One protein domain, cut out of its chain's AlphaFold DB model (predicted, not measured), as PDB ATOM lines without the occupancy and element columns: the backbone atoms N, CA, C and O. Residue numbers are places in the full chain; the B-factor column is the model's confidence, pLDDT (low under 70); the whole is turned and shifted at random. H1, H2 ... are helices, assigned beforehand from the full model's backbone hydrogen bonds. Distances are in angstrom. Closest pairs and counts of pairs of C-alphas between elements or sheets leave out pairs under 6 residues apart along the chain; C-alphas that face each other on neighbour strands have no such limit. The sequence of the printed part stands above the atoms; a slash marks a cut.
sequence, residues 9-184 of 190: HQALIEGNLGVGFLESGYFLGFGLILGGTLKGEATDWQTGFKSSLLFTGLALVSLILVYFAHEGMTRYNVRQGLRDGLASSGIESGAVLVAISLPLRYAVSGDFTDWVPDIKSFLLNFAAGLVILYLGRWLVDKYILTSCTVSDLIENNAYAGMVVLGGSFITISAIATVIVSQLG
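Overview. This is residues 9 to 184 of the 190 residues of an uncharacterized protein of bacterium (UniProt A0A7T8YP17). Three long helices, H2, H5 and H8, run side by side the same way with H5 in the middle, and the two longest helices, H3 and H6, cross slantwise over one face of them. Short H4 and H7 cap the end where the three begin, and H1 sits at the corner beside H2. The 176 printed residues hold eight helices, H1 to H8 in chain order, and no named strand: all helix. The whole is compact, radius of gyration of the C-alphas 17.2 A, spanning 54 by 40 by 23 A.

Along the chain. Find C-alpha 9 at (-19.030, 23.731, -3.470), where H1, residues 9 to 13, begins. Next come H2, residues 17 to 37, 30.4 A; H3, 45 to 73, 41.6 A; H4, 78 to 83; H5, 87 to 107, 30.4 A; H6, 115 to 143, 41.7 A; and H7, 150 to 155. H8, 159 to 182, 34.6 A, ends at C-alpha 182, (7.650, -5.823, -14.640).

Arrangement. Start at the hub, H5: it touches H2 at a shallow tilt of 8 degrees, the closest C-alphas, Gly 18 and Gly 90, 3.8 A apart. H5 touches H8 at 8 degrees too, closest at Ser 88 and Tyr 159, 4.5 A. H2, H3, H5 and H6 form an up-and-down bundle, each running against the one before. Residues 100 to 107 of H5 touch H6 at a steep tilt of 44 degrees, a hairpin, closest at Ala 107 and Phe 122, 4.9 A. H2 and H8 are apart. Every O i to N i+4 pair is within hydrogen-bond range except in H5, 16 of 17.

Size, cuts and confidence. Look at Asp 44 and Ser 147, whose C-alphas are farthest apart, 54.5 A. The printed part has no cut, and no link is long. Confidence is under 70 at residues 75 to 76, 144 to 148 and 184.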
ATOM      1  N   HIS A   9     -18.125  23.069  -2.530       72.94
ATOM      2  CA  HIS A   9     -19.030  23.731  -3.470       72.94
ATOM      3  C   HIS A   9     -19.047  25.255  -3.290       72.94
ATOM      4  O   HIS A   9     -19.052  26.005  -4.259       72.94
ATOM      5  N   GLN A  10     -19.055  25.721  -2.045       71.69
ATOM      6  CA  GLN A  10     -19.039  27.145  -1.743       71.69
ATOM      7  C   GLN A  10     -17.659  27.747  -2.025       71.69
ATOM      8  O   GLN A  10     -17.576  28.779  -2.677       71.69
ATOM      9  N   ALA A  11     -16.586  27.041  -1.661       71.69
ATOM     10  CA  ALA A  11     -15.221  27.464  -1.959       71.69
ATOM     11  C   ALA A  11     -14.957  27.584  -3.474       71.69
ATOM     12  O   ALA A  11     -14.274  28.508  -3.907       71.69
ATOM     13  N   LEU A  12     -15.524  26.691  -4.293       73.81
ATOM     14  CA  LEU A  12     -15.453  26.779  -5.754       73.81
ATOM     15  C   LEU A  12     -16.190  28.004  -6.302       73.81
ATOM     16  O   LEU A  12     -15.655  28.699  -7.161       73.81
ATOM     17  N   ILE A  13     -17.394  28.284  -5.795       76.56
ATOM     18  CA  ILE A  13     -18.162  29.482  -6.173       76.56
ATOM     19  C   ILE A  13     -17.417  30.757  -5.767       76.56
ATOM     20  O   ILE A  13     -17.419  31.737  -6.505       76.56
ATOM     21  N   GLU A  14     -16.742  30.728  -4.620       80.69
ATOM     22  CA  GLU A  14     -15.920  31.823  -4.099       80.69
ATOM     23  C   GLU A  14     -14.560  31.955  -4.818       80.69
ATOM     24  O   GLU A  14     -13.779  32.846  -4.494       80.69
ATOM     25  N   GLY A  15     -14.266  31.109  -5.815       81.69
ATOM     26  CA  GLY A  15     -13.053  31.206  -6.631       81.69
ATOM     27  C   GLY A  15     -11.784  30.695  -5.944       81.69
ATOM     28  O   GLY A  15     -10.678  31.081  -6.324       81.69
ATOM     29  N   ASN A  16     -11.911  29.822  -4.940       87.81
ATOM     30  CA  ASN A  16     -10.773  29.227  -4.247       87.81
ATOM     31  C   ASN A  16     -10.005  28.271  -5.181       87.81
ATOM     32  O   ASN A  16     -10.392  27.118  -5.397       87.81
ATOM     33  N   LEU A  17      -8.882  28.757  -5.715       87.69
ATOM     34  CA  LEU A  17      -8.035  28.007  -6.645       87.69
ATOM     35  C   LEU A  17      -7.458  26.736  -6.014       87.69
ATOM     36  O   LEU A  17      -7.356  25.715  -6.691       87.69
ATOM     37  N   GLY A  18      -7.115  26.771  -4.723       87.69
ATOM     38  CA  GLY A  18      -6.610  25.606  -3.992       87.69
ATOM     39  C   GLY A  18      -7.593  24.430  -4.020       87.69
ATOM     40  O   GLY A  18      -7.236  23.322  -4.423       87.69
ATOM     41  N   VAL A  19      -8.856  24.675  -3.669       89.44
ATOM     42  CA  VAL A  19      -9.921  23.658  -3.741       89.44
ATOM     43  C   VAL A  19     -10.169  23.221  -5.187       89.44
ATOM     44  O   VAL A  19     -10.335  22.029  -5.433       89.44
ATOM     45  N   GLY A  20     -10.122  24.148  -6.148       89.31
ATOM     46  CA  GLY A  20     -10.269  23.832  -7.572       89.31
ATOM     47  C   GLY A  20      -9.227  22.837  -8.092       89.31
ATOM     48  O   GLY A  20      -9.584  21.835  -8.717       89.31
ATOM     49  N   PHE A  21      -7.943  23.063  -7.804       93.06
ATOM     50  CA  PHE A  21      -6.871  22.145  -8.211       93.06
ATOM     51  C   PHE A  21      -6.946  20.795  -7.490       93.06
ATOM     52  O   PHE A  21      -6.748  19.757  -8.125       93.06
ATOM     53  N   LEU A  22      -7.294  20.795  -6.199       92.19
ATOM     54  CA  LEU A  22      -7.510  19.566  -5.436       92.19
ATOM     55  C   LEU A  22      -8.611  18.704  -6.071       92.19
ATOM     56  O   LEU A  22      -8.394  17.522  -6.334       92.19
ATOM     57  N   GLU A  23      -9.789  19.285  -6.317       91.06
ATOM     58  CA  GLU A  23     -10.913  18.545  -6.901       91.06
ATOM     59  C   GLU A  23     -10.613  18.084  -8.326       91.06
ATOM     60  O   GLU A  23     -10.946  16.957  -8.687       91.06
ATOM     61  N   SER A  24      -9.909  18.901  -9.111       93.19
ATOM     62  CA  SER A  24      -9.454  18.503 -10.446       93.19
ATOM     63  C   SER A  24      -8.559  17.263 -10.383       93.19
ATOM     64  O   SER A  24      -8.774  16.307 -11.129       93.19
ATOM     65  N   GLY A  25      -7.598  17.226  -9.454       94.19
ATOM     66  CA  GLY A  25      -6.746  16.055  -9.239       94.19
ATOM     67  C   GLY A  25      -7.528  14.818  -8.786       94.19
ATOM     68  O   GLY A  25      -7.275  13.720  -9.283       94.19
ATOM     69  N   TYR A  26      -8.528  14.991  -7.916       94.44
ATOM     70  CA  TYR A  26      -9.430  13.907  -7.514       94.44
ATOM     71  C   TYR A  26     -10.192  13.320  -8.711       94.44
ATOM     72  O   TYR A  26     -10.194  12.104  -8.897       94.44
ATOM     73  N   PHE A  27     -10.805  14.161  -9.550       94.56
ATOM     74  CA  PHE A  27     -11.556  13.694 -10.719       94.56
ATOM     75  C   PHE A  27     -10.659  13.052 -11.779       94.56
ATOM     76  O   PHE A  27     -11.046  12.041 -12.367       94.56
ATOM     77  N   LEU A  28      -9.448  13.577 -11.990       95.69
ATOM     78  CA  LEU A  28      -8.453  12.942 -12.858       95.69
ATOM     79  C   LEU A  28      -8.060  11.559 -12.331       95.69
ATOM     80  O   LEU A  28      -8.060  10.590 -13.089       95.69
ATOM     81  N   GLY A  29      -7.783  11.446 -11.030       95.06
ATOM     82  CA  GLY A  29      -7.466  10.166 -10.401       95.06
ATOM     83  C   GLY A  29      -8.624   9.168 -10.470       95.06
ATOM     84  O   GLY A  29      -8.419   7.998 -10.789       95.06
ATOM     85  N   PHE A  30      -9.856   9.630 -10.257       94.75
ATOM     86  CA  PHE A  30     -11.054   8.810 -10.424       94.75
ATOM     87  C   PHE A  30     -11.210   8.301 -11.861       94.75
ATOM     88  O   PHE A  30     -11.443   7.111 -12.064       94.75
ATOM     89  N   GLY A  31     -11.017   9.168 -12.860       94.19
ATOM     90  CA  GLY A  31     -11.043   8.780 -14.270       94.19
ATOM     91  C   GLY A  31      -9.977   7.736 -14.616       94.19
ATOM     92  O   GLY A  31     -10.259   6.794 -15.355       94.19
ATOM     93  N   LEU A  32      -8.774   7.849 -14.042       94.50
ATOM     94  CA  LEU A  32      -7.713   6.850 -14.204       94.50
ATOM     95  C   LEU A  32      -8.101   5.496 -13.602       94.50
ATOM     96  O   LEU A  32      -7.898   4.473 -14.255       94.50
ATOM     97  N   ILE A  33      -8.673   5.488 -12.396       93.75
ATOM     98  CA  ILE A  33      -9.145   4.270 -11.722       93.75
ATOM     99  C   ILE A  33     -10.248   3.598 -12.543       93.75
ATOM    100  O   ILE A  33     -10.120   2.418 -12.862       93.75
ATOM    101  N   LEU A  34     -11.274   4.352 -12.950       92.50
ATOM    102  CA  LEU A  34     -12.345   3.856 -13.821       92.50
ATOM    103  C   LEU A  34     -11.794   3.279 -15.129       92.50
ATOM    104  O   LEU A  34     -12.196   2.210 -15.577       92.50
ATOM    105  N   GLY A  35     -10.832   3.966 -15.741       89.81
ATOM    106  CA  GLY A  35     -10.171   3.485 -16.950       89.81
ATOM    107  C   GLY A  35      -9.341   2.210 -16.748       89.81
ATOM    108  O   GLY A  35      -8.956   1.595 -17.739       89.81
ATOM    109  N   GLY A  36      -9.030   1.827 -15.507       86.00
ATOM    110  CA  GLY A  36      -8.434   0.533 -15.166       86.00
ATOM    111  C   GLY A  36      -9.489  -0.557 -14.984       86.00
ATOM    112  O   GLY A  36      -9.382  -1.616 -15.592       86.00
ATOM    113  N   THR A  37     -10.549  -0.274 -14.223       87.31
ATOM    114  CA  THR A  37     -11.609  -1.252 -13.910       87.31
ATOM    115  C   THR A  37     -12.469  -1.636 -15.112       87.31
ATOM    116  O   THR A  37     -13.142  -2.661 -15.077       87.31
ATOM    117  N   LEU A  38     -12.506  -0.803 -16.153       85.69
ATOM    118  CA  LEU A  38     -13.270  -1.057 -17.380       85.69
ATOM    119  C   LEU A  38     -12.483  -1.833 -18.447       85.69
ATOM    120  O   LEU A  38     -13.040  -2.137 -19.496       85.69
ATOM    121  N   LYS A  39     -11.194  -2.115 -18.221       80.06
ATOM    122  CA  LYS A  39     -10.350  -2.835 -19.188       80.06
ATOM    123  C   LYS A  39     -10.369  -4.352 -19.037       80.06
ATOM    124  O   LYS A  39      -9.950  -5.018 -19.974       80.06
ATOM    125  N   GLY A  40     -10.779  -4.865 -17.880       71.75
ATOM    126  CA  GLY A  40     -10.782  -6.301 -17.609       71.75
ATOM    127  C   GLY A  40     -11.887  -7.027 -18.367       71.75
ATOM    128  O   GLY A  40     -12.978  -6.478 -18.568       71.75
ATOM    129  N   GLU A  41     -11.613  -8.266 -18.759       73.50
ATOM    130  CA  GLU A  41     -12.621  -9.162 -19.311       73.50
ATOM    131  C   GLU A  41     -13.316  -9.946 -18.186       73.50
ATOM    132  O   GLU A  41     -12.756 -10.218 -17.119       73.50
ATOM    133  N   ALA A  42     -14.589 -10.273 -18.405       76.75
ATOM    134  CA  ALA A  42     -15.385 -11.098 -17.509       76.75
ATOM    135  C   ALA A  42     -16.231 -12.069 -18.333       76.75
ATOM    136  O   ALA A  42     -16.645 -11.754 -19.449       76.75
ATOM    137  N   THR A  43     -16.527 -13.231 -17.756       75.94
ATOM    138  CA  THR A  43     -17.313 -14.296 -18.400       75.94
ATOM    139  C   THR A  43     -18.723 -13.854 -18.793       75.94
ATOM    140  O   THR A  43     -19.209 -14.240 -19.851       75.94
ATOM    141  N   ASP A  44     -19.353 -12.999 -17.980       85.06
ATOM    142  CA  ASP A  44     -20.693 -12.458 -18.210       85.06
ATOM    143  C   ASP A  44     -20.724 -10.934 -18.047       85.06
ATOM    144  O   ASP A  44     -20.136 -10.381 -17.114       85.06
ATOM    145  N   TRP A  45     -21.536 -10.250 -18.864       81.88
ATOM    146  CA  TRP A  45     -21.784  -8.800 -18.761       81.88
ATOM    147  C   TRP A  45     -22.203  -8.363 -17.346       81.88
ATOM    148  O   TRP A  45     -21.739  -7.342 -16.836       81.88
ATOM    149  N   GLN A  46     -23.071  -9.139 -16.683       85.44
ATOM    150  CA  GLN A  46     -23.543  -8.805 -15.335       85.44
ATOM    151  C   GLN A  46     -22.422  -8.904 -14.297       85.44
ATOM    152  O   GLN A  46     -22.362  -8.087 -13.376       85.44
ATOM    153  N   THR A  47     -21.555  -9.906 -14.438       82.12
ATOM    154  CA  THR A  47     -20.415 -10.129 -13.548       82.12
ATOM    155  C   THR A  47     -19.367  -9.047 -13.763       82.12
ATOM    156  O   THR A  47     -18.941  -8.447 -12.781       82.12
ATOM    157  N   GLY A  48     -19.061  -8.700 -15.018       83.50
ATOM    158  CA  GLY A  48     -18.157  -7.597 -15.360       83.50
ATOM    159  C   GLY A  48     -18.632  -6.242 -14.835       83.50
ATOM    160  O   GLY A  48     -17.851  -5.475 -14.276       83.50
ATOM    161  N   PHE A  49     -19.935  -5.951 -14.920       86.50
ATOM    162  CA  PHE A  49     -20.476  -4.709 -14.364       86.50
ATOM    163  C   PHE A  49     -20.361  -4.661 -12.831       86.50
ATOM    164  O   PHE A  49     -19.948  -3.647 -12.262       86.50
ATOM    165  N   LYS A  50     -20.700  -5.763 -12.148       87.12
ATOM    166  CA  LYS A  50     -20.621  -5.855 -10.680       87.12
ATOM    167  C   LYS A  50     -19.183  -5.792 -10.172       87.12
ATOM    168  O   LYS A  50     -18.932  -5.088  -9.193       87.12
ATOM    169  N   SER A  51     -18.256  -6.503 -10.815       86.56
ATOM    170  CA  SER A  51     -16.841  -6.486 -10.443       86.56
ATOM    171  C   SER A  51     -16.255  -5.091 -10.659       86.56
ATOM    172  O   SER A  51     -15.681  -4.533  -9.726       86.56
ATOM    173  N   SER A  52     -16.500  -4.460 -11.811       87.56
ATOM    174  CA  SER A  52     -15.993  -3.114 -12.106       87.56
ATOM    175  C   SER A  52     -16.464  -2.075 -11.083       87.56
ATOM    176  O   SER A  52     -15.657  -1.287 -10.579       87.56
ATOM    177  N   LEU A  53     -17.748  -2.109 -10.699       90.00
ATOM    178  CA  LEU A  53     -18.292  -1.221  -9.670       90.00
ATOM    179  C   LEU A  53     -17.644  -1.463  -8.297       90.00
ATOM    180  O   LEU A  53     -17.289  -0.503  -7.608       90.00
ATOM    181  N   LEU A  54     -17.455  -2.727  -7.907       90.31
ATOM    182  CA  LEU A  54     -16.840  -3.077  -6.627       90.31
ATOM    183  C   LEU A  54     -15.366  -2.657  -6.569       90.31
ATOM    184  O   LEU A  54     -14.962  -2.005  -5.607       90.31
ATOM    185  N   PHE A  55     -14.575  -2.967  -7.600       90.50
ATOM    186  CA  PHE A  55     -13.159  -2.590  -7.654       90.50
ATOM    187  C   PHE A  55     -12.962  -1.080  -7.783       90.50
ATOM    188  O   PHE A  55     -12.039  -0.539  -7.176       90.50
ATOM    189  N   THR A  56     -13.866  -0.373  -8.467       92.06
ATOM    190  CA  THR A  56     -13.874   1.100  -8.470       92.06
ATOM    191  C   THR A  56     -14.094   1.633  -7.058       92.06
ATOM    192  O   THR A  56     -13.357   2.510  -6.607       92.06
ATOM    193  N   GLY A  57     -15.074   1.085  -6.332       92.94
ATOM    194  CA  GLY A  57     -15.348   1.457  -4.944       92.94
ATOM    195  C   GLY A  57     -14.161   1.180  -4.018       92.94
ATOM    196  O   GLY A  57     -13.749   2.065  -3.268       92.94
ATOM    197  N   LEU A  58     -13.557  -0.009  -4.112       92.44
ATOM    198  CA  LEU A  58     -12.363  -0.376  -3.342       92.44
ATOM    199  C   LEU A  58     -11.177   0.546  -3.639       92.44
ATOM    200  O   LEU A  58     -10.496   0.992  -2.712       92.44
ATOM    201  N   ALA A  59     -10.941   0.867  -4.910       93.31
ATOM    202  CA  ALA A  59      -9.864   1.759  -5.307       93.31
ATOM    203  C   ALA A  59     -10.104   3.201  -4.847       93.31
ATOM    204  O   ALA A  59      -9.170   3.840  -4.372       93.31
ATOM    205  N   LEU A  60     -11.341   3.701  -4.901       94.38
ATOM    206  CA  LEU A  60     -11.693   5.021  -4.369       94.38
ATOM    207  C   LEU A  60     -11.490   5.116  -2.855       94.38
ATOM    208  O   LEU A  60     -10.905   6.084  -2.370       94.38
ATOM    209  N   VAL A  61     -11.932   4.104  -2.102       94.19
ATOM    210  CA  VAL A  61     -11.695   4.038  -0.652       94.19
ATOM    211  C   VAL A  61     -10.194   4.019  -0.366       94.19
ATOM    212  O   VAL A  61      -9.716   4.772   0.481       94.19
ATOM    213  N   SER A  62      -9.437   3.221  -1.117       93.44
ATOM    214  CA  SER A  62      -7.981   3.123  -0.986       93.44
ATOM    215  C   SER A  62      -7.271   4.439  -1.324       93.44
ATOM    216  O   SER A  62      -6.359   4.841  -0.602       93.44
ATOM    217  N   LEU A  63      -7.714   5.150  -2.366       94.00
ATOM    218  CA  LEU A  63      -7.206   6.471  -2.749       94.00
ATOM    219  C   LEU A  63      -7.358   7.468  -1.597       94.00
ATOM    220  O   LEU A  63      -6.398   8.140  -1.227       94.00
ATOM    221  N   ILE A  64      -8.556   7.529  -1.010       91.94
ATOM    222  CA  ILE A  64      -8.869   8.429   0.103       91.94
ATOM    223  C   ILE A  64      -8.040   8.066   1.341       91.94
ATOM    224  O   ILE A  64      -7.458   8.952   1.964       91.94
ATOM    225  N   LEU A  65      -7.938   6.777   1.684       91.44
ATOM    226  CA  LEU A  65      -7.150   6.313   2.830       91.44
ATOM    227  C   LEU A  65      -5.669   6.677   2.701       91.44
ATOM    228  O   LEU A  65      -5.080   7.178   3.657       91.44
ATOM    229  N   VAL A  66      -5.072   6.464   1.527       91.06
ATOM    230  CA  VAL A  66      -3.663   6.813   1.303       91.06
ATOM    231  C   VAL A  66      -3.460   8.317   1.281       91.06
ATOM    232  O   VAL A  66      -2.459   8.779   1.817       91.06
ATOM    233  N   TYR A  67      -4.390   9.086   0.715       90.50
ATOM    234  CA  TYR A  67      -4.311  10.543   0.770       90.50
ATOM    235  C   TYR A  67      -4.364  11.058   2.217       90.50
ATOM    236  O   TYR A  67      -3.546  11.887   2.599       90.50
ATOM    237  N   PHE A  68      -5.243  10.512   3.064       88.00
ATOM    238  CA  PHE A  68      -5.264  10.855   4.491       88.00
ATOM    239  C   PHE A  68      -3.996  10.421   5.228       88.00
ATOM    240  O   PHE A  68      -3.508  11.154   6.087       88.00
ATOM    241  N   ALA A  69      -3.455   9.241   4.913       87.06
ATOM    242  CA  ALA A  69      -2.188   8.792   5.482       87.06
ATOM    243  C   ALA A  69      -1.036   9.718   5.065       87.06
ATOM    244  O   ALA A  69      -0.231  10.104   5.907       87.06
ATOM    245  N   HIS A  70      -0.999  10.123   3.792       85.75
ATOM    246  CA  HIS A  70      -0.038  11.088   3.260       85.75
ATOM    247  C   HIS A  70      -0.126  12.414   4.010       85.75
ATOM    248  O   HIS A  70       0.872  12.835   4.584       85.75
ATOM    249  N   GLU A  71      -1.327  12.991   4.099       84.00
ATOM    250  CA  GLU A  71      -1.599  14.246   4.806       84.00
ATOM    251  C   GLU A  71      -1.206  14.181   6.293       84.00
ATOM    252  O   GLU A  71      -0.713  15.156   6.851       84.00
ATOM    253  N   GLY A  72      -1.399  13.029   6.944       79.81
ATOM    254  CA  GLY A  72      -0.984  12.813   8.331       79.81
ATOM    255  C   GLY A  72       0.532  12.680   8.521       79.81
ATOM    256  O   GLY A  72       1.039  12.962   9.606       79.81
ATOM    257  N   MET A  73       1.267  12.250   7.491       76.56
ATOM    258  CA  MET A  73       2.731  12.147   7.515       76.56
ATOM    259  C   MET A  73       3.410  13.480   7.176       76.56
ATOM    260  O   MET A  73       4.538  13.725   7.621       76.56
ATOM    261  N   THR A  74       2.760  14.348   6.400       75.75
ATOM    262  CA  THR A  74       3.290  15.669   6.060       75.75
ATOM    263  C   THR A  74       3.196  16.639   7.235       75.75
ATOM    264  O   THR A  74       2.173  16.789   7.891       75.75
ATOM    265  N   ARG A  75       4.310  17.327   7.519       61.03
ATOM    266  CA  ARG A  75       4.419  18.266   8.652       61.03
ATOM    267  C   ARG A  75       3.820  19.651   8.381       61.03
ATOM    268  O   ARG A  75       3.713  20.438   9.317       61.03
ATOM    269  N   TYR A  76       3.478  19.972   7.134       68.00
ATOM    270  CA  TYR A  76       2.944  21.278   6.743       68.00
ATOM    271  C   TYR A  76       1.417  21.246   6.598       68.00
ATOM    272  O   TYR A  76       0.834  20.248   6.177       68.00
ATOM    273  N   ASN A  77       0.756  22.356   6.938       72.25
ATOM    274  CA  ASN A  77      -0.705  22.455   6.955       72.25
ATOM    275  C   ASN A  77      -1.288  22.691   5.552       72.25
ATOM    276  O   ASN A  77      -1.778  23.777   5.242       72.25
ATOM    277  N   VAL A  78      -1.327  21.642   4.732       78.25
ATOM    278  CA  VAL A  78      -2.050  21.631   3.444       78.25
ATOM    279  C   VAL A  78      -3.490  22.118   3.610       78.25
ATOM    280  O   VAL A  78      -3.977  22.930   2.827       78.25
ATOM    281  N   ARG A  79      -4.167  21.689   4.683       80.00
ATOM    282  CA  ARG A  79      -5.542  22.122   4.984       80.00
ATOM    283  C   ARG A  79      -5.668  23.621   5.149       80.00
ATOM    284  O   ARG A  79      -6.692  24.171   4.765       80.00
ATOM    285  N   GLN A  80      -4.680  24.261   5.767       81.69
ATOM    286  CA  GLN A  80      -4.709  25.702   5.958       81.69
ATOM    287  C   GLN A  80      -4.506  26.406   4.620       81.69
ATOM    288  O   GLN A  80      -5.337  27.226   4.258       81.69
ATOM    289  N   GLY A  81      -3.525  25.985   3.820       82.06
ATOM    290  CA  GLY A  81      -3.334  26.555   2.485       82.06
ATOM    291  C   GLY A  81      -4.539  26.359   1.552       82.06
ATOM    292  O   GLY A  81      -4.881  27.260   0.791       82.06
ATOM    293  N   LEU A  82      -5.262  25.238   1.664       84.62
ATOM    294  CA  LEU A  82      -6.533  25.032   0.956       84.62
ATOM    295  C   LEU A  82      -7.646  25.974   1.447       84.62
ATOM    296  O   LEU A  82      -8.433  26.458   0.635       84.62
ATOM    297  N   ARG A  83      -7.720  26.263   2.755       82.94
ATOM    298  CA  ARG A  83      -8.663  27.261   3.303       82.94
ATOM    299  C   ARG A  83      -8.341  28.663   2.814       82.94
ATOM    300  O   ARG A  83      -9.253  29.382   2.430       82.94
ATOM    301  N   ASP A  84      -7.057  28.990   2.782       85.56
ATOM    302  CA  ASP A  84      -6.544  30.306   2.406       85.56
ATOM    303  C   ASP A  84      -6.552  30.520   0.879       85.56
ATOM    304  O   ASP A  84      -6.180  31.583   0.386       85.56
ATOM    305  N   GLY A  85      -6.991  29.521   0.107       84.75
ATOM    306  CA  GLY A  85      -7.137  29.623  -1.342       84.75
ATOM    307  C   GLY A  85      -5.838  29.507  -2.125       84.75
ATOM    308  O   GLY A  85      -5.801  29.837  -3.312       84.75
ATOM    309  N   LEU A  86      -4.777  29.012  -1.491       88.75
ATOM    310  CA  LEU A  86      -3.461  28.894  -2.099       88.75
ATOM    311  C   LEU A  86      -3.474  27.814  -3.184       88.75
ATOM    312  O   LEU A  86      -3.626  26.619  -2.913       88.75
ATOM    313  N   ALA A  87      -3.260  28.241  -4.428       90.12
ATOM    314  CA  ALA A  87      -3.177  27.350  -5.581       90.12
ATOM    315  C   ALA A  87      -2.078  26.295  -5.400       90.12
ATOM    316  O   ALA A  87      -2.282  25.139  -5.749       90.12
ATOM    317  N   SER A  88      -0.944  26.665  -4.795       89.62
ATOM    318  CA  SER A  88       0.153  25.744  -4.464       89.62
ATOM    319  C   SER A  88      -0.311  24.535  -3.634       89.62
ATOM    320  O   SER A  88      -0.014  23.402  -3.995       89.62
ATOM    321  N   SER A  89      -1.107  24.740  -2.582       90.62
ATOM    322  CA  SER A  89      -1.634  23.635  -1.761       90.62
ATOM    323  C   SER A  89      -2.592  22.739  -2.547       90.62
ATOM    324  O   SER A  89      -2.557  21.518  -2.417       90.62
ATOM    325  N   GLY A  90      -3.413  23.341  -3.412       90.56
ATOM    326  CA  GLY A  90      -4.291  22.604  -4.317       90.56
ATOM    327  C   GLY A  90      -3.545  21.759  -5.343       90.56
ATOM    328  O   GLY A  90      -3.902  20.607  -5.572       90.56
ATOM    329  N   ILE A  91      -2.499  22.323  -5.950       93.50
ATOM    330  CA  ILE A  91      -1.661  21.651  -6.950       93.50
ATOM    331  C   ILE A  91      -0.911  20.483  -6.315       93.50
ATOM    332  O   ILE A  91      -0.890  19.403  -6.901       93.50
ATOM    333  N   GLU A  92      -0.339  20.674  -5.124       91.44
ATOM    334  CA  GLU A  92       0.344  19.611  -4.377       91.44
ATOM    335  C   GLU A  92      -0.604  18.434  -4.141       91.44
ATOM    336  O   GLU A  92      -0.345  17.317  -4.592       91.44
ATOM    337  N   SER A  93      -1.756  18.700  -3.532       91.75
ATOM    338  CA  SER A  93      -2.688  17.641  -3.170       91.75
ATOM    339  C   SER A  93      -3.357  16.994  -4.374       91.75
ATOM    340  O   SER A  93      -3.541  15.777  -4.401       91.75
ATOM    341  N   GLY A  94      -3.690  17.785  -5.395       94.25
ATOM    342  CA  GLY A  94      -4.208  17.272  -6.656       94.25
ATOM    343  C   GLY A  94      -3.197  16.355  -7.346       94.25
ATOM    344  O   GLY A  94      -3.557  15.261  -7.780       94.25
ATOM    345  N   ALA A  95      -1.920  16.745  -7.387       94.12
ATOM    346  CA  ALA A  95      -0.860  15.915  -7.951       94.12
ATOM    347  C   ALA A  95      -0.630  14.634  -7.144       94.12
ATOM    348  O   ALA A  95      -0.429  13.575  -7.737       94.12
ATOM    349  N   VAL A  96      -0.714  14.695  -5.810       92.88
ATOM    350  CA  VAL A  96      -0.630  13.509  -4.945       92.88
ATOM    351  C   VAL A  96      -1.768  12.530  -5.229       92.88
ATOM    352  O   VAL A  96      -1.510  11.337  -5.389       92.88
ATOM    353  N   LEU A  97      -3.006  13.012  -5.356       95.25
ATOM    354  CA  LEU A  97      -4.158  12.174  -5.703       95.25
ATOM    355  C   LEU A  97      -3.975  11.492  -7.064       95.25
ATOM    356  O   LEU A  97      -4.170  10.280  -7.181       95.25
ATOM    357  N   VAL A  98      -3.533  12.240  -8.078       96.44
ATOM    358  CA  VAL A  98      -3.232  11.676  -9.403       96.44
ATOM    359  C   VAL A  98      -2.101  10.651  -9.313       96.44
ATOM    360  O   VAL A  98      -2.218   9.558  -9.865       96.44
ATOM    361  N   ALA A  99      -1.034  10.943  -8.572       94.94
ATOM    362  CA  ALA A  99       0.081  10.023  -8.397       94.94
ATOM    363  C   ALA A  99      -0.361   8.711  -7.728       94.94
ATOM    364  O   ALA A  99      -0.030   7.648  -8.237       94.94
ATOM    365  N   ILE A 100      -1.153   8.742  -6.654       94.50
ATOM    366  CA  ILE A 100      -1.653   7.523  -5.984       94.50
ATOM    367  C   ILE A 100      -2.598   6.727  -6.901       94.50
ATOM    368  O   ILE A 100      -2.619   5.493  -6.865       94.50
ATOM    369  N   SER A 101      -3.366   7.414  -7.752       95.31
ATOM    370  CA  SER A 101      -4.321   6.765  -8.651       95.31
ATOM    371  C   SER A 101      -3.676   5.881  -9.727       95.31
ATOM    372  O   SER A 101      -4.326   4.964 -10.216       95.31
ATOM    373  N   LEU A 102      -2.404   6.103 -10.084       94.31
ATOM    374  CA  LEU A 102      -1.704   5.320 -11.112       94.31
ATOM    375  C   LEU A 102      -1.430   3.865 -10.670       94.31
ATOM    376  O   LEU A 102      -1.863   2.951 -11.381       94.31
ATOM    377  N   PRO A 103      -0.818   3.613  -9.494       92.06
ATOM    378  CA  PRO A 103      -0.724   2.278  -8.919       92.06
ATOM    379  C   PRO A 103      -2.085   1.627  -8.699       92.06
ATOM    380  O   PRO A 103      -2.236   0.438  -8.957       92.06
ATOM    381  N   LEU A 104      -3.091   2.396  -8.262       92.75
ATOM    382  CA  LEU A 104      -4.453   1.882  -8.086       92.75
ATOM    383  C   LEU A 104      -5.066   1.426  -9.400       92.75
ATOM    384  O   LEU A 104      -5.596   0.323  -9.463       92.75
ATOM    385  N   ARG A 105      -4.953   2.245 -10.451       93.00
ATOM    386  CA  ARG A 105      -5.387   1.903 -11.805       93.00
ATOM    387  C   ARG A 105      -4.760   0.590 -12.243       93.00
ATOM    388  O   ARG A 105      -5.466  -0.243 -12.792       93.00
ATOM    389  N   TYR A 106      -3.459   0.409 -12.024       89.75
ATOM    390  CA  TYR A 106      -2.796  -0.851 -12.349       89.75
ATOM    391  C   TYR A 106      -3.323  -2.013 -11.500       89.75
ATOM    392  O   TYR A 106      -3.679  -3.044 -12.052       89.75
ATOM    393  N   ALA A 107      -3.464  -1.826 -10.187       88.44
ATOM    394  CA  ALA A 107      -3.927  -2.866  -9.270       88.44
ATOM    395  C   ALA A 107      -5.354  -3.365  -9.558       88.44
ATOM    396  O   ALA A 107      -5.666  -4.505  -9.229       88.44
ATOM    397  N   VAL A 108      -6.211  -2.525 -10.148       89.12
ATOM    398  CA  VAL A 108      -7.565  -2.906 -10.596       89.12
ATOM    399  C   VAL A 108      -7.645  -3.278 -12.079       89.12
ATOM    400  O   VAL A 108      -8.719  -3.636 -12.550       89.12
ATOM    401  N   SER A 109      -6.545  -3.150 -12.828       82.75
ATOM    402  CA  SER A 109      -6.477  -3.582 -14.222       82.75
ATOM    403  C   SER A 109      -6.129  -5.068 -14.246       82.75
ATOM    404  O   SER A 109      -4.964  -5.433 -14.106       82.75
ATOM    405  N   GLY A 110      -7.131  -5.920 -14.410       77.69
ATOM    406  CA  GLY A 110      -6.957  -7.363 -14.523       77.69
ATOM    407  C   GLY A 110      -8.276  -8.047 -14.845       77.69
ATOM    408  O   GLY A 110      -9.343  -7.461 -14.640       77.69
ATOM    409  N   ASP A 111      -8.188  -9.267 -15.361       80.06
ATOM    410  CA  ASP A 111      -9.367 -10.081 -15.632       80.06
ATOM    411  C   ASP A 111      -9.969 -10.572 -14.323       80.06
ATOM    412  O   ASP A 111      -9.257 -10.923 -13.378       80.06
ATOM    413  N   PHE A 112     -11.297 -10.560 -14.265       80.56
ATOM    414  CA  PHE A 112     -12.009 -11.004 -13.080       80.56
ATOM    415  C   PHE A 112     -12.249 -12.508 -13.164       80.56
ATOM    416  O   PHE A 112     -12.943 -12.981 -14.068       80.56
ATOM    417  N   THR A 113     -11.719 -13.242 -12.190       81.25
ATOM    418  CA  THR A 113     -11.877 -14.697 -12.099       81.25
ATOM    419  C   THR A 113     -12.714 -15.074 -10.886       81.25
ATOM    420  O   THR A 113     -13.736 -15.742 -11.027       81.25
ATOM    421  N   ASP A 114     -12.325 -14.589  -9.706       84.56
ATOM    422  CA  ASP A 114     -12.919 -14.945  -8.424       84.56
ATOM    423  C   ASP A 114     -12.681 -13.844  -7.380       84.56
ATOM    424  O   ASP A 114     -11.611 -13.252  -7.269       84.56
ATOM    425  N   TRP A 115     -13.658 -13.623  -6.498       84.25
ATOM    426  CA  TRP A 115     -13.626 -12.513  -5.535       84.25
ATOM    427  C   TRP A 115     -12.419 -12.516  -4.590       84.25
ATOM    428  O   TRP A 115     -11.755 -11.496  -4.411       84.25
ATOM    429  N   VAL A 116     -12.155 -13.645  -3.930       87.88
ATOM    430  CA  VAL A 116     -11.097 -13.753  -2.913       87.88
ATOM    431  C   VAL A 116      -9.693 -13.563  -3.506       87.88
ATOM    432  O   VAL A 116      -8.948 -12.738  -2.962       87.88
ATOM    433  N   PRO A 117      -9.291 -14.283  -4.574       86.38
ATOM    434  CA  PRO A 117      -7.979 -14.082  -5.177       86.38
ATOM    435  C   PRO A 117      -7.836 -12.679  -5.771       86.38
ATOM    436  O   PRO A 117      -6.807 -12.051  -5.529       86.38
ATOM    437  N   ASP A 118      -8.862 -12.133  -6.423       86.69
ATOM    438  CA  ASP A 118      -8.754 -10.830  -7.090       86.69
ATOM    439  C   ASP A 118      -8.635  -9.675  -6.085       86.69
ATOM    440  O   ASP A 118      -7.818  -8.770  -6.263       86.69
ATOM    441  N   ILE A 119      -9.362  -9.727  -4.960       88.31
ATOM    442  CA  ILE A 119      -9.203  -8.746  -3.869       88.31
ATOM    443  C   ILE A 119      -7.798  -8.832  -3.259       88.31
ATOM    444  O   ILE A 119      -7.179  -7.805  -2.966       88.31
ATOM    445  N   LYS A 120      -7.272 -10.047  -3.065       88.19
ATOM    446  CA  LYS A 120      -5.919 -10.243  -2.530       88.19
ATOM    447  C   LYS A 120      -4.861  -9.703  -3.494       88.19
ATOM    448  O   LYS A 120      -3.940  -9.016  -3.050       88.19
ATOM    449  N   SER A 121      -5.007  -9.979  -4.786       85.56
ATOM    450  CA  SER A 121      -4.127  -9.484  -5.848       85.56
ATOM    451  C   SER A 121      -4.165  -7.963  -5.939       85.56
ATOM    452  O   SER A 121      -3.110  -7.331  -5.954       85.56
ATOM    453  N   PHE A 122      -5.357  -7.364  -5.891       89.31
ATOM    454  CA  PHE A 122      -5.529  -5.914  -5.820       89.31
ATOM    455  C   PHE A 122      -4.739  -5.312  -4.652       89.31
ATOM    456  O   PHE A 122      -3.926  -4.412  -4.861       89.31
ATOM    457  N   LEU A 123      -4.922  -5.829  -3.431       89.88
ATOM    458  CA  LEU A 123      -4.243  -5.305  -2.241       89.88
ATOM    459  C   LEU A 123      -2.722  -5.424  -2.338       89.88
ATOM    460  O   LEU A 123      -2.010  -4.500  -1.945       89.88
ATOM    461  N   LEU A 124      -2.217  -6.541  -2.860       88.88
ATOM    462  CA  LEU A 124      -0.783  -6.800  -2.942       88.88
ATOM    463  C   LEU A 124      -0.118  -5.940  -4.027       88.88
ATOM    464  O   LEU A 124       0.909  -5.316  -3.757       88.88
ATOM    465  N   ASN A 125      -0.740  -5.822  -5.204       87.50
ATOM    466  CA  ASN A 125      -0.286  -4.933  -6.279       87.50
ATOM    467  C   ASN A 125      -0.330  -3.464  -5.855       87.50
ATOM    468  O   ASN A 125       0.624  -2.716  -6.083       87.50
ATOM    469  N   PHE A 126      -1.408  -3.055  -5.187       89.62
ATOM    470  CA  PHE A 126      -1.540  -1.705  -4.659       89.62
ATOM    471  C   PHE A 126      -0.471  -1.402  -3.605       89.62
ATOM    472  O   PHE A 126       0.215  -0.385  -3.707       89.62
ATOM    473  N   ALA A 127      -0.275  -2.295  -2.632       90.44
ATOM    474  CA  ALA A 127       0.741  -2.126  -1.597       90.44
ATOM    475  C   ALA A 127       2.156  -2.056  -2.190       90.44
ATOM    476  O   ALA A 127       2.927  -1.169  -1.821       90.44
ATOM    477  N   ALA A 128       2.487  -2.930  -3.147       89.06
ATOM    478  CA  ALA A 128       3.770  -2.897  -3.846       89.06
ATOM    479  C   ALA A 128       3.979  -1.564  -4.583       89.06
ATOM    480  O   ALA A 128       5.039  -0.944  -4.460       89.06
ATOM    481  N   GLY A 129       2.952  -1.084  -5.289       88.38
ATOM    482  CA  GLY A 129       2.998   0.198  -5.983       88.38
ATOM    483  C   GLY A 129       3.153   1.392  -5.051       88.38
ATOM    484  O   GLY A 129       3.952   2.276  -5.351       88.38
ATOM    485  N   LEU A 130       2.486   1.401  -3.895       90.25
ATOM    486  CA  LEU A 130       2.696   2.432  -2.876       90.25
ATOM    487  C   LEU A 130       4.119   2.413  -2.324       90.25
ATOM    488  O   LEU A 130       4.735   3.468  -2.198       90.25
ATOM    489  N   VAL A 131       4.653   1.234  -2.005       90.94
ATOM    490  CA  VAL A 131       6.018   1.114  -1.481       90.94
ATOM    491  C   VAL A 131       7.017   1.666  -2.496       90.94
ATOM    492  O   VAL A 131       7.827   2.521  -2.143       90.94
ATOM    493  N   ILE A 132       6.929   1.256  -3.763       87.50
ATOM    494  CA  ILE A 132       7.843   1.729  -4.812       87.50
ATOM    495  C   ILE A 132       7.649   3.226  -5.085       87.50
ATOM    496  O   ILE A 132       8.636   3.941  -5.242       87.50
ATOM    497  N   LEU A 133       6.409   3.725  -5.074       89.81
ATOM    498  CA  LEU A 133       6.100   5.153  -5.190       89.81
ATOM    499  C   LEU A 133       6.804   5.969  -4.097       89.81
ATOM    500  O   LEU A 133       7.505   6.931  -4.405       89.81
ATOM    501  N   TYR A 134       6.628   5.600  -2.826       88.56
ATOM    502  CA  TYR A 134       7.206   6.345  -1.705       88.56
ATOM    503  C   TYR A 134       8.726   6.195  -1.617       88.56
ATOM    504  O   TYR A 134       9.406   7.163  -1.276       88.56
ATOM    505  N   LEU A 135       9.276   5.035  -1.984       87.81
ATOM    506  CA  LEU A 135      10.722   4.856  -2.132       87.81
ATOM    507  C   LEU A 135      11.281   5.742  -3.251       87.81
ATOM    508  O   LEU A 135      12.283   6.426  -3.050       87.81
ATOM    509  N   GLY A 136      10.616   5.780  -4.407       84.19
ATOM    510  CA  GLY A 136      10.986   6.646  -5.523       84.19
ATOM    511  C   GLY A 136      10.920   8.124  -5.147       84.19
ATOM    512  O   GLY A 136      11.846   8.874  -5.449       84.19
ATOM    513  N   ARG A 137       9.875   8.531  -4.416       83.00
ATOM    514  CA  ARG A 137       9.753   9.888  -3.868       83.00
ATOM    515  C   ARG A 137      10.923  10.216  -2.952       83.00
ATOM    516  O   ARG A 137      11.556  11.244  -3.138       83.00
ATOM    517  N   TRP A 138      11.247   9.327  -2.018       85.12
ATOM    518  CA  TRP A 138      12.371   9.524  -1.106       85.12
ATOM    519  C   TRP A 138      13.708   9.676  -1.847       85.12
ATOM    520  O   TRP A 138      14.503  10.545  -1.497       85.12
ATOM    521  N   LEU A 139      13.946   8.887  -2.902       83.69
ATOM    522  CA  LEU A 139      15.142   9.020  -3.741       83.69
ATOM    523  C   LEU A 139      15.174  10.365  -4.477       83.69
ATOM    524  O   LEU A 139      16.197  11.046  -4.469       83.69
ATOM    525  N   VAL A 140      14.066  10.776  -5.091       79.06
ATOM    526  CA  VAL A 140      13.993  12.056  -5.811       79.06
ATOM    527  C   VAL A 140      14.157  13.238  -4.865       79.06
ATOM    528  O   VAL A 140      14.953  14.131  -5.150       79.06
ATOM    529  N   ASP A 141      13.489  13.222  -3.718       78.50
ATOM    530  CA  ASP A 141      13.628  14.268  -2.706       78.50
ATOM    531  C   ASP A 141      15.081  14.348  -2.205       78.50
ATOM    532  O   ASP A 141      15.608  15.434  -1.981       78.50
ATOM    533  N   LYS A 142      15.773  13.206  -2.087       79.44
ATOM    534  CA  LYS A 142      17.171  13.143  -1.640       79.44
ATOM    535  C   LYS A 142      18.182  13.623  -2.687       79.44
ATOM    536  O   LYS A 142      19.202  14.193  -2.296       79.44
ATOM    537  N   TYR A 143      17.956  13.342  -3.972       76.31
ATOM    538  CA  TYR A 143      18.958  13.534  -5.032       76.31
ATOM    539  C   TYR A 143      18.639  14.659  -6.025       76.31
ATOM    540  O   TYR A 143      19.565  15.213  -6.612       76.31
ATOM    541  N   ILE A 144      17.363  14.986  -6.240       69.31
ATOM    542  CA  ILE A 144      16.915  15.963  -7.249       69.31
ATOM    543  C   ILE A 144      16.502  17.284  -6.592       69.31
ATOM    544  O   ILE A 144      16.797  18.353  -7.124       69.31
ATOM    545  N   LEU A 145      15.834  17.237  -5.436       65.56
ATOM    546  CA  LEU A 145      15.278  18.423  -4.779       65.56
ATOM    547  C   LEU A 145      16.136  18.879  -3.603       65.56
ATOM    548  O   LEU A 145      15.778  18.724  -2.442       65.56
ATOM    549  N   THR A 146      17.275  19.488  -3.918       62.94
ATOM    550  CA  THR A 146      18.202  19.998  -2.895       62.94
ATOM    551  C   THR A 146      17.915  21.452  -2.495       62.94
ATOM    552  O   THR A 146      18.351  21.882  -1.431       62.94
ATOM    553  N   SER A 147      17.194  22.223  -3.320       62.03
ATOM    554  CA  SER A 147      17.212  23.695  -3.221       62.03
ATOM    555  C   SER A 147      15.963  24.359  -2.623       62.03
ATOM    556  O   SER A 147      16.081  25.494  -2.170       62.03
ATOM    557  N   CYS A 148      14.794  23.702  -2.599       67.81
ATOM    558  CA  CYS A 148      13.541  24.271  -2.067       67.81
ATOM    559  C   CYS A 148      12.680  23.190  -1.399       67.81
ATOM    560  O   CYS A 148      12.581  22.081  -1.928       67.81
ATOM    561  N   THR A 149      12.005  23.514  -0.290       77.94
ATOM    562  CA  THR A 149      11.062  22.586   0.352       77.94
ATOM    563  C   THR A 149       9.621  22.820  -0.107       77.94
ATOM    564  O   THR A 149       9.248  23.915  -0.530       77.94
ATOM    565  N   VAL A 150       8.780  21.782  -0.015       77.81
ATOM    566  CA  VAL A 150       7.340  21.897  -0.319       77.81
ATOM    567  C   VAL A 150       6.670  22.939   0.585       77.81
ATOM    568  O   VAL A 150       5.815  23.690   0.119       77.81
ATOM    569  N   SER A 151       7.102  23.034   1.847       80.81
ATOM    570  CA  SER A 151       6.630  24.045   2.797       80.81
ATOM    571  C   SER A 151       6.900  25.463   2.295       80.81
ATOM    572  O   SER A 151       5.965  26.256   2.224       80.81
ATOM    573  N   ASP A 152       8.129  25.756   1.851       83.31
ATOM    574  CA  ASP A 152       8.501  27.092   1.360       83.31
ATOM    575  C   ASP A 152       7.654  27.509   0.150       83.31
ATOM    576  O   ASP A 152       7.272  28.671   0.002       83.31
ATOM    577  N   LEU A 153       7.340  26.558  -0.735       82.44
ATOM    578  CA  LEU A 153       6.527  26.821  -1.922       82.44
ATOM    579  C   LEU A 153       5.057  27.071  -1.579       82.44
ATOM    580  O   LEU A 153       4.403  27.851  -2.273       82.44
ATOM    581  N   ILE A 154       4.535  26.423  -0.536       82.88
ATOM    582  CA  ILE A 154       3.177  26.669  -0.045       82.88
ATOM    583  C   ILE A 154       3.109  28.028   0.647       82.88
ATOM    584  O   ILE A 154       2.237  28.824   0.308       82.88
ATOM    585  N   GLU A 155       4.049  28.325   1.546       85.19
ATOM    586  CA  GLU A 155       4.092  29.593   2.287       85.19
ATOM    587  C   GLU A 155       4.212  30.806   1.356       85.19
ATOM    588  O   GLU A 155       3.519  31.802   1.543       85.19
ATOM    589  N   ASN A 156       5.022  30.701   0.298       86.06
ATOM    590  CA  ASN A 156       5.176  31.765  -0.701       86.06
ATOM    591  C   ASN A 156       4.145  31.699  -1.842       86.06
ATOM    592  O   ASN A 156       4.230  32.474  -2.794       86.06
ATOM    593  N   ASN A 157       3.206  30.747  -1.796       86.44
ATOM    594  CA  ASN A 157       2.256  30.439  -2.867       86.44
ATOM    595  C   ASN A 157       2.899  30.349  -4.270       86.44
ATOM    596  O   ASN A 157       2.332  30.785  -5.277       86.44
ATOM    597  N   ALA A 158       4.094  29.765  -4.345       88.75
ATOM    598  CA  ALA A 158       4.884  29.621  -5.561       88.75
ATOM    599  C   ALA A 158       4.347  28.469  -6.430       88.75
ATOM    600  O   ALA A 158       4.966  27.411  -6.579       88.75
ATOM    601  N   TYR A 159       3.164  28.677  -7.017       88.31
ATOM    602  CA  TYR A 159       2.425  27.669  -7.783       88.31
ATOM    603  C   TYR A 159       3.238  27.069  -8.940       88.31
ATOM    604  O   TYR A 159       3.146  25.871  -9.174       88.31
ATOM    605  N   ALA A 160       4.079  27.854  -9.622       87.75
ATOM    606  CA  ALA A 160       4.912  27.359 -10.721       87.75
ATOM    607  C   ALA A 160       5.913  26.287 -10.256       87.75
ATOM    608  O   ALA A 160       6.023  25.231 -10.879       87.75
ATOM    609  N   GLY A 161       6.591  26.523  -9.127       87.44
ATOM    610  CA  GLY A 161       7.479  25.529  -8.521       87.44
ATOM    611  C   GLY A 161       6.706  24.285  -8.089       87.44
ATOM    612  O   GLY A 161       7.151  23.163  -8.324       87.44
ATOM    613  N   MET A 162       5.498  24.477  -7.554       89.44
ATOM    614  CA  MET A 162       4.654  23.358  -7.146       89.44
ATOM    615  C   MET A 162       4.168  22.501  -8.317       89.44
ATOM    616  O   MET A 162       4.087  21.288  -8.176       89.44
ATOM    617  N   VAL A 163       3.887  23.086  -9.486       90.94
ATOM    618  CA  VAL A 163       3.538  22.308 -10.690       90.94
ATOM    619  C   VAL A 163       4.686  21.379 -11.085       90.94
ATOM    620  O   VAL A 163       4.443  20.219 -11.412       90.94
ATOM    621  N   VAL A 164       5.932  21.854 -11.016       89.44
ATOM    622  CA  VAL A 164       7.112  21.031 -11.329       89.44
ATOM    623  C   VAL A 164       7.266  19.890 -10.320       89.44
ATOM    624  O   VAL A 164       7.491  18.750 -10.725       89.44
ATOM    625  N   LEU A 165       7.083  20.167  -9.025       88.12
ATOM    626  CA  LEU A 165       7.113  19.138  -7.980       88.12
ATOM    627  C   LEU A 165       5.971  18.123  -8.106       88.12
ATOM    628  O   LEU A 165       6.185  16.919  -7.996       88.12
ATOM    629  N   GLY A 166       4.755  18.594  -8.365       89.00
ATOM    630  CA  GLY A 166       3.606  17.726  -8.591       89.00
ATOM    631  C   GLY A 166       3.810  16.839  -9.820       89.00
ATOM    632  O   GLY A 166       3.587  15.630  -9.766       89.00
ATOM    633  N   GLY A 167       4.314  17.417 -10.914       89.88
ATOM    634  CA  GLY A 167       4.630  16.696 -12.145       89.88
ATOM    635  C   GLY A 167       5.729  15.646 -11.963       89.88
ATOM    636  O   GLY A 167       5.600  14.531 -12.480       89.88
ATOM    637  N   SER A 168       6.778  15.945 -11.191       88.31
ATOM    638  CA  SER A 168       7.812  14.957 -10.872       88.31
ATOM    639  C   SER A 168       7.229  13.801 -10.059       88.31
ATOM    640  O   SER A 168       7.499  12.645 -10.381       88.31
ATOM    641  N   PHE A 169       6.344  14.077  -9.096       89.00
ATOM    642  CA  PHE A 169       5.711  13.030  -8.296       89.00
ATOM    643  C   PHE A 169       4.806  12.111  -9.127       89.00
ATOM    644  O   PHE A 169       4.878  10.887  -8.995       89.00
ATOM    645  N   ILE A 170       4.020  12.673 -10.050       93.44
ATOM    646  CA  ILE A 170       3.223  11.887 -11.006       93.44
ATOM    647  C   ILE A 170       4.137  11.032 -11.898       93.44
ATOM    648  O   ILE A 170       3.848   9.861 -12.141       93.44
ATOM    649  N   THR A 171       5.269  11.580 -12.345       91.56
ATOM    650  CA  THR A 171       6.239  10.856 -13.187       91.56
ATOM    651  C   THR A 171       6.880   9.686 -12.441       91.56
ATOM    652  O   THR A 171       6.946   8.578 -12.969       91.56
ATOM    653  N   ILE A 172       7.296   9.896 -11.189       91.06
ATOM    654  CA  ILE A 172       7.806   8.828 -10.317       91.06
ATOM    655  C   ILE A 172       6.754   7.741 -10.154       91.06
ATOM    656  O   ILE A 172       7.077   6.563 -10.243       91.06
ATOM    657  N   SER A 173       5.496   8.128  -9.950       92.31
ATOM    658  CA  SER A 173       4.401   7.174  -9.835       92.31
ATOM    659  C   SER A 173       4.203   6.338 -11.095       92.31
ATOM    660  O   SER A 173       4.034   5.120 -11.016       92.31
ATOM    661  N   ALA A 174       4.284   6.962 -12.269       91.50
ATOM    662  CA  ALA A 174       4.214   6.247 -13.536       91.50
ATOM    663  C   ALA A 174       5.356   5.225 -13.659       91.50
ATOM    664  O   ALA A 174       5.104   4.065 -13.980       91.50
ATOM    665  N   ILE A 175       6.588   5.617 -13.320       90.06
ATOM    666  CA  ILE A 175       7.754   4.717 -13.317       90.06
ATOM    667  C   ILE A 175       7.572   3.591 -12.293       90.06
ATOM    668  O   ILE A 175       7.785   2.427 -12.622       90.06
ATOM    669  N   ALA A 176       7.134   3.912 -11.075       88.19
ATOM    670  CA  ALA A 176       6.865   2.940 -10.021       88.19
ATOM    671  C   ALA A 176       5.836   1.901 -10.477       88.19
ATOM    672  O   ALA A 176       6.053   0.704 -10.320       88.19
ATOM    673  N   THR A 177       4.761   2.359 -11.114       88.12
ATOM    674  CA  THR A 177       3.716   1.498 -11.677       88.12
ATOM    675  C   THR A 177       4.280   0.568 -12.753       88.12
ATOM    676  O   THR A 177       3.981  -0.624 -12.757       88.12
ATOM    677  N   VAL A 178       5.152   1.076 -13.633       88.44
ATOM    678  CA  VAL A 178       5.842   0.245 -14.631       88.44
ATOM    679  C   VAL A 178       6.737  -0.793 -13.951       88.44
ATOM    680  O   VAL A 178       6.676  -1.962 -14.313       88.44
ATOM    681  N   ILE A 179       7.518  -0.417 -12.939       86.88
ATOM    682  CA  ILE A 179       8.379  -1.359 -12.210       86.88
ATOM    683  C   ILE A 179       7.543  -2.473 -11.569       86.88
ATOM    684  O   ILE A 179       7.876  -3.640 -11.748       86.88
ATOM    685  N   VAL A 180       6.435  -2.144 -10.893       84.06
ATOM    686  CA  VAL A 180       5.517  -3.149 -10.321       84.06
ATOM    687  C   VAL A 180       5.035  -4.112 -11.403       84.06
ATOM    688  O   VAL A 180       5.060  -5.321 -11.193       84.06
ATOM    689  N   SER A 181       4.665  -3.587 -12.575       81.50
ATOM    690  CA  SER A 181       4.189  -4.421 -13.681       81.50
ATOM    691  C   SER A 181       5.243  -5.377 -14.241       81.50
ATOM    692  O   SER A 181       4.903  -6.465 -14.692       81.50
ATOM    693  N   GLN A 182       6.526  -5.001 -14.178       81.31
ATOM    694  CA  GLN A 182       7.650  -5.823 -14.640       81.31
ATOM    695  C   GLN A 182       8.124  -6.823 -13.585       81.31
ATOM    696  O   GLN A 182       8.646  -7.881 -13.926       81.31
ATOM    697  N   LEU A 183       7.941  -6.508 -12.301       71.81
ATOM    698  CA  LEU A 183       8.310  -7.393 -11.196       71.81
ATOM    699  C   LEU A 183       7.460  -8.665 -11.142       71.81
ATOM    700  O   LEU A 183       7.757  -9.541 -10.333       71.81
ATOM    701  N   GLY A 184       6.429  -8.782 -11.987       59.31
ATOM    702  CA  GLY A 184       5.624  -9.992 -12.072       59.31
ATOM    703  C   GLY A 184       5.031 -10.359 -10.719       59.31
ATOM    704  O   GLY A 184       4.926 -11.544 -10.405       59.31
TER     705      GLY A 184